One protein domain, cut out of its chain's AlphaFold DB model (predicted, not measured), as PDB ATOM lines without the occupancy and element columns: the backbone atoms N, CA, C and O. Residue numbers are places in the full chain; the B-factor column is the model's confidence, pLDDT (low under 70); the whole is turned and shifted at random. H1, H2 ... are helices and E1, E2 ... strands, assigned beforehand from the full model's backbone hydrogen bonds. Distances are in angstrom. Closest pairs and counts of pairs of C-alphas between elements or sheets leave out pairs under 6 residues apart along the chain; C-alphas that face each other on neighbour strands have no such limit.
ATOM      1  N   GLU A 501     115.283  55.328 101.452       74.94
ATOM      2  CA  GLU A 501     115.419  55.088 100.017       74.94
ATOM      3  C   GLU A 501     114.113  55.421  99.288       74.94
ATOM      4  O   GLU A 501     114.141  55.816  98.126       74.94
ATOM      5  N   ALA A 502     112.975  55.353  99.992       72.00
ATOM      6  CA  ALA A 502     111.690  55.848  99.510       72.00
ATOM      7  C   ALA A 502     111.563  57.373  99.684       72.00
ATOM      8  O   ALA A 502     110.877  58.025  98.898       72.00
ATOM      9  N   ARG A 503     112.260  57.970 100.668       73.75
ATOM     10  CA  ARG A 503     112.219  59.420 100.940       73.75
ATOM     11  C   ARG A 503     112.639  60.294  99.753       73.75
ATOM     12  O   ARG A 503     111.933  61.263  99.518       73.75
ATOM     13  N   PRO A 504     113.706  60.014  98.978       74.44
ATOM     14  CA  PRO A 504     114.009  60.752  97.756       74.44
ATOM     15  C   PRO A 504     112.885  60.683  96.727       74.44
ATOM     16  O   PRO A 504     112.572  61.703  96.127       74.44
ATOM     17  N   ALA A 505     112.237  59.527  96.553       69.31
ATOM     18  CA  ALA A 505     111.095  59.393  95.651       69.31
ATOM     19  C   ALA A 505     109.875  60.192  96.153       69.31
ATOM     20  O   ALA A 505     109.240  60.900  95.371       69.31
ATOM     21  N   LEU A 506     109.592  60.168  97.462       71.75
ATOM     22  CA  LEU A 506     108.534  60.972  98.089       71.75
ATOM     23  C   LEU A 506     108.843  62.468  98.072       71.75
ATOM     24  O   LEU A 506     107.964  63.274  97.801       71.75
ATOM     25  N   ARG A 507     110.094  62.854  98.325       79.75
ATOM     26  CA  ARG A 507     110.542  64.246  98.316       79.75
ATOM     27  C   ARG A 507     110.541  64.809  96.904       79.75
ATOM     28  O   ARG A 507     110.043  65.905  96.716       79.75
ATOM     29  N   THR A 508     111.002  64.038  95.921       77.75
ATOM     30  CA  THR A 508     110.909  64.403  94.500       77.75
ATOM     31  C   THR A 508     109.449  64.585  94.094       77.75
ATOM     32  O   THR A 508     109.117  65.559  93.424       77.75
ATOM     33  N   ARG A 509     108.558  63.700  94.559       76.81
ATOM     34  CA  ARG A 509     107.112  63.845  94.368       76.81
ATOM     35  C   ARG A 509     106.574  65.110  95.047       76.81
ATOM     36  O   ARG A 509     105.864  65.860  94.394       76.81
ATOM     37  N   TYR A 510     106.931  65.386  96.302       85.88
ATOM     38  CA  TYR A 510     106.528  66.616  96.993       85.88
ATOM     39  C   TYR A 510     107.047  67.870  96.287       85.88
ATOM     40  O   TYR A 510     106.254  68.757  96.016       85.88
ATOM     41  N   ASP A 511     108.340  67.953  95.972       86.19
ATOM     42  CA  ASP A 511     108.943  69.145  95.369       86.19
ATOM     43  C   ASP A 511     108.335  69.419  93.982       86.19
ATOM     44  O   ASP A 511     108.041  70.570  93.662       86.19
ATOM     45  N   ALA A 512     108.060  68.373  93.191       81.06
ATOM     46  CA  ALA A 512     107.336  68.503  91.928       81.06
ATOM     47  C   ALA A 512     105.906  69.036  92.134       81.06
ATOM     48  O   ALA A 512     105.491  69.973  91.451       81.06
ATOM     49  N   LEU A 513     105.169  68.495  93.111       83.69
ATOM     50  CA  LEU A 513     103.805  68.927  93.436       83.69
ATOM     51  C   LEU A 513     103.763  70.346  94.030       83.69
ATOM     52  O   LEU A 513     102.872  71.125  93.706       83.69
ATOM     53  N   ALA A 514     104.734  70.714  94.866       88.44
ATOM     54  CA  ALA A 514     104.846  72.026  95.496       88.44
ATOM     55  C   ALA A 514     105.200  73.114  94.475       88.44
ATOM     56  O   ALA A 514     104.596  74.188  94.481       88.44
ATOM     57  N   LEU A 515     106.130  72.827  93.557       88.94
ATOM     58  CA  LEU A 515     106.463  73.724  92.449       88.94
ATOM     59  C   LEU A 515     105.253  73.933  91.527       88.94
ATOM     60  O   LEU A 515     104.961  75.064  91.141       88.94
ATOM     61  N   SER A 516     104.516  72.855  91.245       84.38
ATOM     62  CA  SER A 516     103.253  72.905  90.502       84.38
ATOM     63  C   SER A 516     102.195  73.747  91.235       84.38
ATOM     64  O   SER A 516     101.547  74.601  90.639       84.38
ATOM     65  N   CYS A 517     102.066  73.588  92.556       88.12
ATOM     66  CA  CYS A 517     101.112  74.336  93.377       88.12
ATOM     67  C   CYS A 517     101.388  75.854  93.411       88.12
ATOM     68  O   CYS A 517     100.465  76.673  93.325       88.12
ATOM     69  N   LEU A 518     102.661  76.247  93.542       89.50
ATOM     70  CA  LEU A 518     103.065  77.653  93.632       89.50
ATOM     71  C   LEU A 518     103.037  78.374  92.282       89.50
ATOM     72  O   LEU A 518     102.916  79.602  92.260       89.50
ATOM     73  N   SER A 519     103.131  77.644  91.168       84.50
ATOM     74  CA  SER A 519     103.130  78.245  89.837       84.50
ATOM     75  C   SER A 519     101.770  78.906  89.531       84.50
ATOM     76  O   SER A 519     100.724  78.252  89.568       84.50
ATOM     77  N   PRO A 520     101.733  80.221  89.225       70.50
ATOM     78  CA  PRO A 520     100.485  80.903  88.878       70.50
ATOM     79  C   PRO A 520      99.930  80.466  87.516       70.50
ATOM     80  O   PRO A 520      98.713  80.463  87.320       70.50
ATOM     81  N   GLU A 521     100.815  80.094  86.585       69.38
ATOM     82  CA  GLU A 521     100.473  79.759  85.196       69.38
ATOM     83  C   GLU A 521     100.339  78.242  84.970       69.38
ATOM     84  O   GLU A 521      99.404  77.832  84.286       69.38
ATOM     85  N   ASP A 522     101.154  77.416  85.641       62.84
ATOM     86  CA  ASP A 522     101.175  75.944  85.521       62.84
ATOM     87  C   ASP A 522     100.688  75.256  86.815       62.84
ATOM     88  O   ASP A 522     100.785  75.842  87.886       62.84
ATOM     89  N   GLY A 523     100.138  74.036  86.760       68.88
ATOM     90  CA  GLY A 523      99.764  73.238  87.950       68.88
ATOM     91  C   GLY A 523      98.340  73.408  88.502       68.88
ATOM     92  O   GLY A 523      97.592  74.278  88.047       68.88
ATOM     93  N   SER A 524      97.949  72.577  89.485       72.69
ATOM     94  CA  SER A 524      96.555  72.406  89.945       72.69
ATOM     95  C   SER A 524      96.341  72.480  91.473       72.69
ATOM     96  O   SER A 524      97.257  72.320  92.276       72.69
ATOM     97  N   SER A 525      95.085  72.672  91.897       75.50
ATOM     98  CA  SER A 525      94.665  72.558  93.312       75.50
ATOM     99  C   SER A 525      94.863  71.135  93.873       75.50
ATOM    100  O   SER A 525      95.138  70.939  95.063       75.50
ATOM    101  N   GLN A 526      94.788  70.120  93.005       76.94
ATOM    102  CA  GLN A 526      95.082  68.736  93.367       76.94
ATOM    103  C   GLN A 526      96.566  68.548  93.686       76.94
ATOM    104  O   GLN A 526      96.884  67.842  94.641       76.94
ATOM    105  N   ASP A 527      97.459  69.244  92.979       80.88
ATOM    106  CA  ASP A 527      98.890  69.228  93.288       80.88
ATOM    107  C   ASP A 527      99.159  69.831  94.664       80.88
ATOM    108  O   ASP A 527      99.898  69.252  95.453       80.88
ATOM    109  N   CYS A 528      98.487  70.934  95.005       86.62
ATOM    110  CA  CYS A 528      98.545  71.522  96.344       86.62
ATOM    111  C   CYS A 528      98.061  70.545  97.435       86.62
ATOM    112  O   CYS A 528      98.659  70.453  98.507       86.62
ATOM    113  N   SER A 529      97.000  69.784  97.155       83.81
ATOM    114  CA  SER A 529      96.411  68.815  98.092       83.81
ATOM    115  C   SER A 529      97.287  67.567  98.266       83.81
ATOM    116  O   SER A 529      97.492  67.084  99.379       83.81
ATOM    117  N   GLN A 530      97.860  67.064  97.172       80.06
ATOM    118  CA  GLN A 530      98.822  65.963  97.184       80.06
ATOM    119  C   GLN A 530     100.150  66.390  97.812       80.06
ATOM    120  O   GLN A 530     100.746  65.606  98.546       80.06
ATOM    121  N   ALA A 531     100.599  67.630  97.596       86.75
ATOM    122  CA  ALA A 531     101.767  68.182  98.273       86.75
ATOM    123  C   ALA A 531     101.553  68.199  99.791       86.75
ATOM    124  O   ALA A 531     102.429  67.745 100.516       86.75
ATOM    125  N   LEU A 532     100.381  68.634 100.270       88.25
ATOM    126  CA  LEU A 532     100.011  68.573 101.688       88.25
ATOM    127  C   LEU A 532     100.087  67.144 102.247       88.25
ATOM    128  O   LEU A 532     100.717  66.931 103.282       88.25
ATOM    129  N   TYR A 533      99.526  66.162 101.541       82.56
ATOM    130  CA  TYR A 533      99.583  64.758 101.951       82.56
ATOM    131  C   TYR A 533     101.013  64.196 101.982       82.56
ATOM    132  O   TYR A 533     101.458  63.672 103.002       82.56
ATOM    133  N   VAL A 534     101.757  64.326 100.879       79.06
ATOM    134  CA  VAL A 534     103.124  63.798 100.775       79.06
ATOM    135  C   VAL A 534     104.042  64.494 101.781       79.06
ATOM    136  O   VAL A 534     104.915  63.849 102.352       79.06
ATOM    137  N   TYR A 535     103.831  65.786 102.048       86.62
ATOM    138  CA  TYR A 535     104.591  66.511 103.061       86.62
ATOM    139  C   TYR A 535     104.292  66.027 104.477       86.62
ATOM    140  O   TYR A 535     105.221  65.808 105.249       86.62
ATOM    141  N   ALA A 536     103.017  65.800 104.805       83.50
ATOM    142  CA  ALA A 536     102.636  65.210 106.083       83.50
ATOM    143  C   ALA A 536     103.306  63.834 106.281       83.50
ATOM    144  O   ALA A 536     103.818  63.553 107.361       83.50
ATOM    145  N   ALA A 537     103.405  63.028 105.217       76.56
ATOM    146  CA  ALA A 537     104.090  61.733 105.232       76.56
ATOM    147  C   ALA A 537     105.625  61.821 105.382       76.56
ATOM    148  O   ALA A 537     106.260  60.839 105.763       76.56
ATOM    149  N   LEU A 538     106.244  62.970 105.078       79.69
ATOM    150  CA  LEU A 538     107.688  63.177 105.250       79.69
ATOM    151  C   LEU A 538     108.093  63.428 106.712       79.69
ATOM    152  O   LEU A 538     109.292  63.394 106.994       79.69
ATOM    153  N   GLU A 539     107.132  63.688 107.611       76.00
ATOM    154  CA  GLU A 539     107.362  64.036 109.024       76.00
ATOM    155  C   GLU A 539     108.454  65.104 109.190       76.00
ATOM    156  O   GLU A 539     109.431  64.950 109.931       76.00
ATOM    157  N   ALA A 540     108.324  66.194 108.435       77.12
ATOM    158  CA  ALA A 540     109.280  67.284 108.494       77.12
ATOM    159  C   ALA A 540     109.343  67.897 109.911       77.12
ATOM    160  O   ALA A 540     108.365  67.914 110.660       77.12
ATOM    161  N   ALA A 541     110.522  68.394 110.298       79.69
ATOM    162  CA  ALA A 541     110.795  68.856 111.666       79.69
ATOM    163  C   ALA A 541     109.954  70.074 112.103       79.69
ATOM    164  O   ALA A 541     109.878  70.385 113.288       79.69
ATOM    165  N   ASP A 542     109.346  70.767 111.149       84.31
ATOM    166  CA  ASP A 542     108.466  71.923 111.304       84.31
ATOM    167  C   ASP A 542     106.970  71.550 111.262       84.31
ATOM    168  O   ASP A 542     106.104  72.422 111.207       84.31
ATOM    169  N   GLY A 543     106.642  70.255 111.288       85.38
ATOM    170  CA  GLY A 543     105.265  69.777 111.219       85.38
ATOM    171  C   GLY A 543     104.630  70.089 109.866       85.38
ATOM    172  O   GLY A 543     105.074  69.586 108.839       85.38
ATOM    173  N   LEU A 544     103.568  70.900 109.867       89.38
ATOM    174  CA  LEU A 544     102.876  71.335 108.648       89.38
ATOM    175  C   LEU A 544     103.172  72.796 108.285       89.38
ATOM    176  O   LEU A 544     102.583  73.309 107.338       89.38
ATOM    177  N   ASP A 545     104.068  73.479 109.001       90.00
ATOM    178  CA  ASP A 545     104.230  74.929 108.862       90.00
ATOM    179  C   ASP A 545     104.778  75.331 107.479       90.00
ATOM    180  O   ASP A 545     104.264  76.277 106.878       90.00
ATOM    181  N   THR A 546     105.746  74.598 106.912       91.00
ATOM    182  CA  THR A 546     106.236  74.852 105.541       91.00
ATOM    183  C   THR A 546     105.143  74.651 104.499       91.00
ATOM    184  O   THR A 546     104.994  75.480 103.598       91.00
ATOM    185  N   VAL A 547     104.366  73.569 104.593       91.12
ATOM    186  CA  VAL A 547     103.317  73.302 103.601       91.12
ATOM    187  C   VAL A 547     102.122  74.239 103.782       91.12
ATOM    188  O   VAL A 547     101.555  74.688 102.796       91.12
ATOM    189  N   GLU A 548     101.804  74.653 105.010       93.56
ATOM    190  CA  GLU A 548     100.814  75.698 105.287       93.56
ATOM    191  C   GLU A 548     101.262  77.064 104.738       93.56
ATOM    192  O   GLU A 548     100.457  77.780 104.141       93.56
ATOM    193  N   ALA A 549     102.540  77.431 104.882       93.81
ATOM    194  CA  ALA A 549     103.088  78.659 104.305       93.81
ATOM    195  C   ALA A 549     103.033  78.642 102.770       93.81
ATOM    196  O   ALA A 549     102.595  79.619 102.164       93.81
ATOM    197  N   MET A 550     103.388  77.512 102.153       94.62
ATOM    198  CA  MET A 550     103.239  77.291 100.714       94.62
ATOM    199  C   MET A 550     101.774  77.445 100.275       94.62
ATOM    200  O   MET A 550     101.491  78.142  99.303       94.62
ATOM    201  N   LEU A 551     100.826  76.848 101.006       94.12
ATOM    202  CA  LEU A 551      99.393  76.964 100.718       94.12
ATOM    203  C   LEU A 551      98.869  78.400 100.877       94.12
ATOM    204  O   LEU A 551      98.041  78.833 100.079       94.12
ATOM    205  N   LYS A 552      99.368  79.157 101.864       93.81
ATOM    206  CA  LYS A 552      99.069  80.591 102.043       93.81
ATOM    207  C   LYS A 552      99.594  81.432 100.884       93.81
ATOM    208  O   LYS A 552      98.888  82.310 100.400       93.81
ATOM    209  N   GLU A 553     100.808  81.164 100.416       92.88
ATOM    210  CA  GLU A 553     101.385  81.845  99.253       92.88
ATOM    211  C   GLU A 553     100.598  81.528  97.969       92.88
ATOM    212  O   GLU A 553     100.266  82.429  97.188       92.88
ATOM    213  N   ALA A 554     100.192  80.265  97.819       89.88
ATOM    214  CA  ALA A 554      99.314  79.792  96.754       89.88
ATOM    215  C   ALA A 554      97.825  80.164  96.945       89.88
ATOM    216  O   ALA A 554      97.012  79.824  96.086       89.88
ATOM    217  N   CYS A 555      97.458  80.852  98.037       91.56
ATOM    218  CA  CYS A 555      96.126  81.408  98.297       91.56
ATOM    219  C   CYS A 555      96.202  82.929  98.505       91.56
ATOM    220  O   CYS A 555      96.070  83.477  99.602       91.56
ATOM    221  N   SER A 556      96.439  83.635  97.409       87.38
ATOM    222  CA  SER A 556      96.663  85.069  97.339       87.38
ATOM    223  C   SER A 556      95.848  85.702  96.212       87.38
ATOM    224  O   SER A 556      95.032  85.071  95.544       87.38
ATOM    225  N   ARG A 557      96.081  86.996  95.956       80.56
ATOM    226  CA  ARG A 557      95.399  87.683  94.857       80.56
ATOM    227  C   ARG A 557      95.856  87.259  93.461       80.56
ATOM    228  O   ARG A 557      95.213  87.664  92.503       80.56
ATOM    229  N   SER A 558      96.962  86.546  93.332       79.75
ATOM    230  CA  SER A 558      97.525  86.141  92.038       79.75
ATOM    231  C   SER A 558      97.548  84.629  91.843       79.75
ATOM    232  O   SER A 558      97.782  84.177  90.729       79.75
ATOM    233  N   ASN A 559      97.304  83.851  92.901       84.69
ATOM    234  CA  ASN A 559      97.222  82.396  92.863       84.69
ATOM    235  C   ASN A 559      96.146  81.949  93.860       84.69
ATOM    236  O   ASN A 559      96.210  82.338  95.017       84.69
ATOM    237  N   ILE A 560      95.163  81.173  93.416       84.69
ATOM    238  CA  ILE A 560      94.038  80.696  94.242       84.69
ATOM    239  C   ILE A 560      94.069  79.176  94.468       84.69
ATOM    240  O   ILE A 560      93.222  78.641  95.182       84.69
ATOM    241  N   LYS A 561      95.040  78.464  93.878       84.19
ATOM    242  CA  LYS A 561      95.116  76.991  93.873       84.19
ATOM    243  C   LYS A 561      95.295  76.416  95.279       84.19
ATOM    244  O   LYS A 561      94.772  75.348  95.579       84.19
ATOM    245  N   GLY A 562      95.980  77.150  96.156       87.62
ATOM    246  CA  GLY A 562      96.191  76.770  97.551       87.62
ATOM    247  C   GLY A 562      94.966  76.964  98.444       87.62
ATOM    248  O   GLY A 562      94.926  76.403  99.535       87.62
ATOM    249  N   CYS A 563      93.951  77.725  98.012       90.19
ATOM    250  CA  CYS A 563      92.846  78.113  98.891       90.19
ATOM    251  C   CYS A 563      91.972  76.928  99.326       90.19
ATOM    252  O   CYS A 563      91.560  76.877 100.480       90.19
ATOM    253  N   ALA A 564      91.712  75.953  98.451       86.44
ATOM    254  CA  ALA A 564      90.919  74.774  98.813       86.44
ATOM    255  C   ALA A 564      91.623  73.870  99.854       86.44
ATOM    256  O   ALA A 564      91.036  73.633 100.912       86.44
ATOM    257  N   PRO A 565      92.869  73.405  99.637       88.62
ATOM    258  CA  PRO A 565      93.595  72.636 100.653       88.62
ATOM    259  C   PRO A 565      93.878  73.432 101.936       88.62
ATOM    260  O   PRO A 565      93.836  72.859 103.023       88.62
ATOM    261  N   LEU A 566      94.090  74.753 101.851       92.88
ATOM    262  CA  LEU A 566      94.219  75.608 103.037       92.88
ATOM    263  C   LEU A 566      92.913  75.682 103.840       92.88
ATOM    264  O   LEU A 566      92.938  75.599 105.066       92.88
ATOM    265  N   ALA A 567      91.765  75.788 103.163       90.25
ATOM    266  CA  ALA A 567      90.461  75.722 103.816       90.25
ATOM    267  C   ALA A 567      90.243  74.352 104.480       90.25
ATOM    268  O   ALA A 567      89.757  74.301 105.605       90.25
ATOM    269  N   GLY A 568      90.676  73.256 103.844       87.69
ATOM    270  CA  GLY A 568      90.665  71.918 104.445       87.69
ATOM    271  C   GLY A 568      91.491  71.826 105.735       87.69
ATOM    272  O   GLY A 568      91.045  71.221 106.704       87.69
ATOM    273  N   LEU A 569      92.651  72.489 105.791       90.56
ATOM    274  CA  LEU A 569      93.485  72.560 106.997       90.56
ATOM    275  C   LEU A 569      92.825  73.374 108.130       90.56
ATOM    276  O   LEU A 569      92.973  73.029 109.303       90.56
ATOM    277  N   TYR A 570      92.078  74.433 107.791       93.69
ATOM    278  CA  TYR A 570      91.325  75.258 108.752       93.69
ATOM    279  C   TYR A 570      89.945  74.715 109.123       93.69
ATOM    280  O   TYR A 570      89.297  75.268 110.013       93.69
ATOM    281  N   ALA A 571      89.499  73.636 108.481       86.44
ATOM    282  CA  ALA A 571      88.219  73.017 108.778       86.44
ATOM    283  C   ALA A 571      88.147  72.522 110.233       86.44
ATOM    284  O   ALA A 571      89.153  72.340 110.917       86.44
ATOM    285  N   LYS A 572      86.921  72.270 110.698       82.94
ATOM    286  CA  LYS A 572      86.634  71.805 112.062       82.94
ATOM    287  C   LYS A 572      87.134  70.384 112.345       82.94
ATOM    288  O   LYS A 572      87.387  70.023 113.491       82.94
ATOM    289  N   VAL A 573      87.226  69.552 111.311       81.81
ATOM    290  CA  VAL A 573      87.566  68.129 111.423       81.81
ATOM    291  C   VAL A 573      88.738  67.849 110.495       81.81
ATOM    292  O   VAL A 573      88.690  68.199 109.318       81.81
ATOM    293  N   GLY A 574      89.802  67.256 111.045       78.38
ATOM    294  CA  GLY A 574      90.937  66.797 110.248       78.38
ATOM    295  C   GLY A 574      90.523  65.605 109.395       78.38
ATOM    296  O   GLY A 574      89.480  64.999 109.635       78.38
ATOM    297  N   TYR A 575      91.333  65.238 108.414       76.44
ATOM    298  CA  TYR A 575      91.047  64.070 107.590       76.44
ATOM    299  C   TYR A 575      92.227  63.103 107.616       76.44
ATOM    300  O   TYR A 575      93.395  63.495 107.642       76.44
ATOM    301  N   GLU A 576      91.900  61.817 107.660       70.62
ATOM    302  CA  GLU A 576      92.862  60.727 107.599       70.62
ATOM    303  C   GLU A 576      92.854  60.163 106.186       70.62
ATOM    304  O   GLU A 576      91.798  59.891 105.611       70.62
ATOM    305  N   THR A 577      94.036  60.005 105.602       56.09
ATOM    306  CA  THR A 577      94.160  59.400 104.283       56.09
ATOM    307  C   THR A 577      95.407  58.532 104.238       56.09
ATOM    308  O   THR A 577      96.483  58.955 104.653       56.09
ATOM    309  N   GLN A 578      95.255  57.284 103.783       52.34
ATOM    310  CA  GLN A 578      96.359  56.335 103.576       52.34
ATOM    311  C   GLN A 578      97.276  56.122 104.807       52.34
ATOM    312  O   GLN A 578      98.479  55.924 104.662       52.34
ATOM    313  N   GLY A 579      96.714  56.153 106.023       56.19
ATOM    314  CA  GLY A 579      97.467  55.981 107.275       56.19
ATOM    315  C   GLY A 579      98.259  57.216 107.722       56.19
ATOM    316  O   GLY A 579      99.021  57.133 108.682       56.19
ATOM    317  N   VAL A 580      98.076  58.358 107.050       67.50
ATOM    318  CA  VAL A 580      98.628  59.658 107.442       67.50
ATOM    319  C   VAL A 580      97.500  60.517 107.999       67.50
ATOM    320  O   VAL A 580      96.500  60.789 107.326       67.50
ATOM    321  N   THR A 581      97.663  60.961 109.240       78.50
ATOM    322  CA  THR A 581      96.719  61.866 109.896       78.50
ATOM    323  C   THR A 581      97.119  63.312 109.631       78.50
ATOM    324  O   THR A 581      98.205  63.737 110.023       78.50
ATOM    325  N   ILE A 582      96.221  64.089 109.018       83.44
ATOM    326  CA  ILE A 582      96.399  65.533 108.847       83.44
ATOM    327  C   ILE A 582      95.508  66.244 109.872       83.44
ATOM    328  O   ILE A 582      94.280  66.247 109.725       83.44
ATOM    329  N   PRO A 583      96.083  66.811 110.949       83.19
ATOM    330  CA  PRO A 583      95.297  67.469 111.983       83.19
ATOM    331  C   PRO A 583      94.650  68.756 111.457       83.19
ATOM    332  O   PRO A 583      95.314  69.594 110.848       83.19
ATOM    333  N   ALA A 584      93.359  68.929 111.749       84.06
ATOM    334  CA  ALA A 584      92.668  70.200 111.561       84.06
ATOM    335  C   ALA A 584      93.168  71.260 112.546       84.06
ATOM    336  O   ALA A 584      93.570  70.953 113.671       84.06
ATOM    337  N   ARG A 585      93.073  72.524 112.134       87.38
ATOM    338  CA  ARG A 585      93.331  73.683 112.993       87.38
ATOM    339  C   ARG A 585      92.070  74.212 113.691       87.38
ATOM    340  O   ARG A 585      92.231  74.940 114.661       87.38
ATOM    341  N   ASP A 586      90.869  73.840 113.223       89.00
ATOM    342  CA  ASP A 586      89.566  74.317 113.726       89.00
ATOM    343  C   ASP A 586      89.508  75.849 113.864       89.00
ATOM    344  O   ASP A 586      89.330  76.402 114.950       89.00
ATOM    345  N   ASP A 587      89.705  76.548 112.741       92.56
ATOM    346  CA  ASP A 587      89.689  78.012 112.680       92.56
ATOM    347  C   ASP A 587      88.586  78.488 111.711       92.56
ATOM    348  O   ASP A 587      88.833  78.671 110.514       92.56
ATOM    349  N   PRO A 588      87.344  78.685 112.195       86.69
ATOM    350  CA  PRO A 588      86.206  79.022 111.342       86.69
ATOM    351  C   PRO A 588      86.313  80.413 110.699       86.69
ATOM    352  O   PRO A 588      85.722  80.642 109.638       86.69
TER     353      PRO A 588
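This is residues 501 to 588 of the 898 residues of an uncharacterized protein of Rhodobacter sp. 24-YEA-8 (UniProt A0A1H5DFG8). Helices H1, H2 and H3 run up and down as a triangle; H4 packs obliquely on H2 and H3. The antiparallel hairpin E1 E2 packs on H2. The printed part has 88 residues with four named helices, then two strands; it is mostly helix and compact, radius of gyration of the C-alphas 12.3 A, spans 38 by 31 by 21 A.

H1, residues 502 to 518, forms a helical hairpin with H2, residues 525 to 537; the closest C-alphas are Cys 517 and Cys 528, 4.8 A. H3, residues 545 to 553, forms another with H2. H4, residues 563 to 570, forms one with H3 at a steep tilt of 39 degrees. In the hairpin E1, residues 575 to 577, and E2, residues 580 to 582, N 577 and O 580, 3.1 A apart, are within hydrogen-bond range, as is every helix O i to N i+4 pair.

Find C-alpha 502 at (111.690, 55.848, 99.510); H1 runs 24.2 A to C-alpha 518 at (103.065, 77.653, 93.632).

The printed part has no cut; pLDDT is under 70 at residues 505, 521 to 523 and 577 to 580.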